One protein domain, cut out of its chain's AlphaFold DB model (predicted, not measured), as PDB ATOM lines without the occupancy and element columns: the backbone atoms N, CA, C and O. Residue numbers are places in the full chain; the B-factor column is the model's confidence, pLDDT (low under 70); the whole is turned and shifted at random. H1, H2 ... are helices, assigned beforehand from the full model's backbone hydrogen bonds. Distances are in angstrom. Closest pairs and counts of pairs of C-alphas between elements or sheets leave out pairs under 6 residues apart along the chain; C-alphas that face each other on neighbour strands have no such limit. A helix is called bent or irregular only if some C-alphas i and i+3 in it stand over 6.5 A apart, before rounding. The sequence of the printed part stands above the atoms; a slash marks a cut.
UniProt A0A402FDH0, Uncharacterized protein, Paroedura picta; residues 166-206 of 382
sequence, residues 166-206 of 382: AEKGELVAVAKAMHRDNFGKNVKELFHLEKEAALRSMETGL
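This is residues 166 to 206 of the 382 residues of an uncharacterized protein of Paroedura picta (UniProt A0A402FDH0). The printed part is a flat, loose hook: the long helix H2 makes its long arm, and the shorter H1 folds back over the first part of H2 with few contacts between them. Residues 199 to 205 stick out. The printed part has 41 residues with two named helices, H1 then H2, and no named strand; the class is all helix. The radius of gyration of the C-alphas is 11.7 A, and the spans are 34 by 21 by 8 A.

H2, residues 185 to 204, and H1, residues 171 to 182, form a helical hairpin with a shallow tilt of 12 degrees, opposite ways. They only just touch, with 3 pairs of C-alphas within 8 A, through residues 188 to 191 of H2 and 171 to 172 of H1 alone; the closest C-alphas, of Val 172 and Phe 191, are 6.6 A apart. Every O i to N i+4 pair is within hydrogen-bond range in H2, 6 of 8 in H1.

H2 measures 28.4 A, ending at C-alpha 204 (139.004, 146.235, 98.264). H1 measures 15.6 A from C-alpha 171 (160.184, 143.554, 99.837); it is irregular, with C-alphas 178 and 181 9.7 A apart.

The farthest C-alphas, of Asp 181 and Gly 205, are 34.9 A apart. The printed part has no cut, and the H1 to H2 link is tight. Residues 181 to 183 and 186 have pLDDT under 70.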
ATOM      1  N   ALA A 166     168.910 143.713  94.812       81.12
ATOM      2  CA  ALA A 166     167.726 142.926  94.508       81.12
ATOM      3  C   ALA A 166     167.346 143.051  93.031       81.12
ATOM      4  O   ALA A 166     167.353 144.146  92.474       81.12
ATOM      5  N   GLU A 167     166.966 141.932  92.417       80.44
ATOM      6  CA  GLU A 167     166.508 141.895  91.022       80.44
ATOM      7  C   GLU A 167     165.211 142.691  90.817       80.44
ATOM      8  O   GLU A 167     164.975 143.248  89.747       80.44
ATOM      9  N   LYS A 168     164.376 142.763  91.862       81.69
ATOM     10  CA  LYS A 168     163.111 143.505  91.892       81.69
ATOM     11  C   LYS A 168     163.052 144.385  93.140       81.69
ATOM     12  O   LYS A 168     163.577 144.015  94.187       81.69
ATOM     13  N   GLY A 169     162.337 145.506  93.056       78.62
ATOM     14  CA  GLY A 169     162.058 146.399  94.193       78.62
ATOM     15  C   GLY A 169     161.015 145.869  95.188       78.62
ATOM     16  O   GLY A 169     160.526 146.622  96.022       78.62
ATOM     17  N   GLU A 170     160.636 144.594  95.096       78.94
ATOM     18  CA  GLU A 170     159.689 143.961  96.015       78.94
ATOM     19  C   GLU A 170     160.367 143.629  97.354       78.94
ATOM     20  O   GLU A 170     161.499 143.144  97.374       78.94
ATOM     21  N   LEU A 171     159.659 143.802  98.479       74.25
ATOM     22  CA  LEU A 171     160.184 143.554  99.837       74.25
ATOM     23  C   LEU A 171     160.859 142.182  99.987       74.25
ATOM     24  O   LEU A 171     161.929 142.075 100.579       74.25
ATOM     25  N   VAL A 172     160.268 141.135  99.404       75.75
ATOM     26  CA  VAL A 172     160.819 139.773  99.444       75.75
ATOM     27  C   VAL A 172     162.106 139.661  98.624       75.75
ATOM     28  O   VAL A 172     163.035 138.986  99.053       75.75
ATOM     29  N   ALA A 173     162.192 140.319  97.465       79.19
ATOM     30  CA  ALA A 173     163.403 140.323  96.645       79.19
ATOM     31  C   ALA A 173     164.537 141.097  97.336       79.19
ATOM     32  O   ALA A 173     165.672 140.627  97.351       79.19
ATOM     33  N   VAL A 174     164.216 142.216  97.993       80.62
ATOM     34  CA  VAL A 174     165.154 142.978  98.832       80.62
ATOM     35  C   VAL A 174     165.650 142.136 100.004       80.62
ATOM     36  O   VAL A 174     166.856 142.020 100.217       80.62
ATOM     37  N   ALA A 175     164.745 141.478 100.728       76.19
ATOM     38  CA  ALA A 175     165.118 140.652 101.866       76.19
ATOM     39  C   ALA A 175     165.920 139.403 101.449       76.19
ATOM     40  O   ALA A 175     166.912 139.073 102.096       76.19
ATOM     41  N   LYS A 176     165.571 138.754 100.328       76.00
ATOM     42  CA  LYS A 176     166.369 137.671  99.723       76.00
ATOM     43  C   LYS A 176     167.757 138.149  99.300       76.00
ATOM     44  O   LYS A 176     168.734 137.451  99.533       76.00
ATOM     45  N   ALA A 177     167.874 139.343  98.727       80.69
ATOM     46  CA  ALA A 177     169.158 139.913  98.334       80.69
ATOM     47  C   ALA A 177     170.063 140.204  99.547       80.69
ATOM     48  O   ALA A 177     171.277 139.992  99.492       80.69
ATOM     49  N   MET A 178     169.469 140.616 100.674       72.88
ATOM     50  CA  MET A 178     170.188 140.849 101.930       72.88
ATOM     51  C   MET A 178     170.544 139.554 102.680       72.88
ATOM     52  O   MET A 178     171.612 139.484 103.288       72.88
ATOM     53  N   HIS A 179     169.683 138.529 102.639       70.56
ATOM     54  CA  HIS A 179     169.823 137.298 103.437       70.56
ATOM     55  C   HIS A 179     170.238 136.041 102.647       70.56
ATOM     56  O   HIS A 179     170.521 135.011 103.262       70.56
ATOM     57  N   ARG A 180     170.339 136.118 101.313       71.81
ATOM     58  CA  ARG A 180     170.677 135.009 100.394       71.81
ATOM     59  C   ARG A 180     169.795 133.765 100.618       71.81
ATOM     60  O   ARG A 180     168.619 133.890 100.957       71.81
ATOM     61  N   ASP A 181     170.370 132.571 100.453       62.28
ATOM     62  CA  ASP A 181     169.731 131.254 100.613       62.28
ATOM     63  C   ASP A 181     169.255 130.972 102.052       62.28
ATOM     64  O   ASP A 181     168.457 130.066 102.285       62.28
ATOM     65  N   ASN A 182     169.686 131.784 103.026       63.97
ATOM     66  CA  ASN A 182     169.249 131.709 104.420       63.97
ATOM     67  C   ASN A 182     167.987 132.538 104.694       63.97
ATOM     68  O   ASN A 182     167.679 132.824 105.855       63.97
ATOM     69  N   PHE A 183     167.240 132.923 103.656       65.19
ATOM     70  CA  PHE A 183     165.914 133.499 103.829       65.19
ATOM     71  C   PHE A 183     164.984 132.453 104.457       65.19
ATOM     72  O   PHE A 183     164.387 131.614 103.781       65.19
ATOM     73  N   GLY A 184     164.944 132.455 105.791       71.06
ATOM     74  CA  GLY A 184     164.258 131.442 106.577       71.06
ATOM     75  C   GLY A 184     162.787 131.346 106.188       71.06
ATOM     76  O   GLY A 184     162.131 132.365 105.968       71.06
ATOM     77  N   LYS A 185     162.265 130.115 106.143       72.75
ATOM     78  CA  LYS A 185     160.868 129.814 105.783       72.75
ATOM     79  C   LYS A 185     159.872 130.726 106.519       72.75
ATOM     80  O   LYS A 185     159.001 131.307 105.888       72.75
ATOM     81  N   ASN A 186     160.099 130.960 107.810       67.12
ATOM     82  CA  ASN A 186     159.229 131.783 108.656       67.12
ATOM     83  C   ASN A 186     159.268 133.279 108.292       67.12
ATOM     84  O   ASN A 186     158.275 133.980 108.433       67.12
ATOM     85  N   VAL A 187     160.413 133.791 107.827       71.12
ATOM     86  CA  VAL A 187     160.523 135.189 107.380       71.12
ATOM     87  C   VAL A 187     159.795 135.354 106.049       71.12
ATOM     88  O   VAL A 187     159.055 136.315 105.867       71.12
ATOM     89  N   LYS A 188     159.947 134.375 105.148       75.62
ATOM     90  CA  LYS A 188     159.213 134.318 103.881       75.62
ATOM     91  C   LYS A 188     157.704 134.371 104.118       75.62
ATOM     92  O   LYS A 188     157.035 135.198 103.513       75.62
ATOM     93  N   GLU A 189     157.199 133.560 105.040       78.19
ATOM     94  CA  GLU A 189     155.783 133.516 105.415       78.19
ATOM     95  C   GLU A 189     155.255 134.852 105.964       78.19
ATOM     96  O   GLU A 189     154.224 135.333 105.497       78.19
ATOM     97  N   LEU A 190     155.995 135.518 106.860       74.31
ATOM     98  CA  LEU A 190     155.618 136.844 107.373       74.31
ATOM     99  C   LEU A 190     155.455 137.877 106.247       74.31
ATOM    100  O   LEU A 190     154.473 138.618 106.217       74.31
ATOM    101  N   PHE A 191     156.392 137.907 105.294       78.81
ATOM    102  CA  PHE A 191     156.296 138.814 104.147       78.81
ATOM    103  C   PHE A 191     155.197 138.419 103.156       78.81
ATOM    104  O   PHE A 191     154.663 139.298 102.482       78.81
ATOM    105  N   HIS A 192     154.849 137.133 103.044       80.56
ATOM    106  CA  HIS A 192     153.724 136.703 102.214       80.56
ATOM    107  C   HIS A 192     152.397 137.205 102.776       80.56
ATOM    108  O   HIS A 192     151.646 137.828 102.034       80.56
ATOM    109  N   LEU A 193     152.164 137.057 104.083       78.56
ATOM    110  CA  LEU A 193     150.962 137.583 104.739       78.56
ATOM    111  C   LEU A 193     150.855 139.110 104.605       78.56
ATOM    112  O   LEU A 193     149.779 139.649 104.348       78.56
ATOM    113  N   GLU A 194     151.982 139.810 104.745       81.50
ATOM    114  CA  GLU A 194     152.085 141.253 104.517       81.50
ATOM    115  C   GLU A 194     151.721 141.629 103.073       81.50
ATOM    116  O   GLU A 194     150.903 142.521 102.845       81.50
ATOM    117  N   LYS A 195     152.301 140.919 102.097       85.38
ATOM    118  CA  LYS A 195     152.065 141.133 100.665       85.38
ATOM    119  C   LYS A 195     150.605 140.873 100.301       85.38
ATOM    120  O   LYS A 195     149.995 141.706  99.640       85.38
ATOM    121  N   GLU A 196     150.034 139.759 100.745       86.00
ATOM    122  CA  GLU A 196     148.633 139.405 100.498       86.00
ATOM    123  C   GLU A 196     147.675 140.419 101.116       86.00
ATOM    124  O   GLU A 196     146.712 140.834 100.478       86.00
ATOM    125  N   ALA A 197     147.945 140.874 102.341       83.50
ATOM    126  CA  ALA A 197     147.136 141.910 102.969       83.50
ATOM    127  C   ALA A 197     147.202 143.241 102.201       83.50
ATOM    128  O   ALA A 197     146.181 143.915 102.058       83.50
ATOM    129  N   ALA A 198     148.376 143.614 101.678       85.81
ATOM    130  CA  ALA A 198     148.532 144.808 100.852       85.81
ATOM    131  C   ALA A 198     147.759 144.693  99.527       85.81
ATOM    132  O   ALA A 198     147.025 145.616  99.180       85.81
ATOM    133  N   LEU A 199     147.855 143.552  98.835       89.00
ATOM    134  CA  LEU A 199     147.098 143.288  97.605       89.00
ATOM    135  C   LEU A 199     145.587 143.354  97.853       89.00
ATOM    136  O   LEU A 199     144.891 144.108  97.179       89.00
ATOM    137  N   ARG A 200     145.094 142.685  98.902       84.69
ATOM    138  CA  ARG A 200     143.679 142.756  99.300       84.69
ATOM    139  C   ARG A 200     143.231 144.177  99.635       84.69
ATOM    140  O   ARG A 200     142.108 144.559  99.313       84.69
ATOM    141  N   SER A 201     144.097 144.985 100.245       87.19
ATOM    142  CA  SER A 201     143.794 146.394 100.534       87.19
ATOM    143  C   SER A 201     143.696 147.231  99.255       87.19
ATOM    144  O   SER A 201     142.878 148.142  99.190       87.19
ATOM    145  N   MET A 202     144.499 146.921  98.230       87.00
ATOM    146  CA  MET A 202     144.413 147.569  96.917       87.00
ATOM    147  C   MET A 202     143.140 147.165  96.167       87.00
ATOM    148  O   MET A 202     142.489 148.023  95.580       87.00
ATOM    149  N   GLU A 203     142.773 145.884  96.211       87.94
ATOM    150  CA  GLU A 203     141.577 145.349  95.546       87.94
ATOM    151  C   GLU A 203     140.281 145.855  96.184       87.94
ATOM    152  O   GLU A 203     139.353 146.265  95.491       87.94
ATOM    153  N   THR A 204     140.211 145.842  97.516       84.00
ATOM    154  CA  THR A 204     139.004 146.235  98.264       84.00
ATOM    155  C   THR A 204     138.950 147.729  98.579       84.00
ATOM    156  O   THR A 204     137.911 148.229  99.010       84.00
ATOM    157  N   GLY A 205     140.073 148.439  98.419       84.31
ATOM    158  CA  GLY A 205     140.247 149.822  98.865       84.31
ATOM    159  C   GLY A 205     140.260 149.988 100.391       84.31
ATOM    160  O   GLY A 205     140.215 151.116 100.883       84.31
ATOM    161  N   LEU A 206     140.295 148.889 101.152       82.31
ATOM    162  CA  LEU A 206     140.171 148.887 102.605       82.31
ATOM    163  C   LEU A 206     141.527 148.635 103.273       82.31
ATOM    164  O   LEU A 206     142.046 147.524 103.239       82.31
TER     165      LEU A 206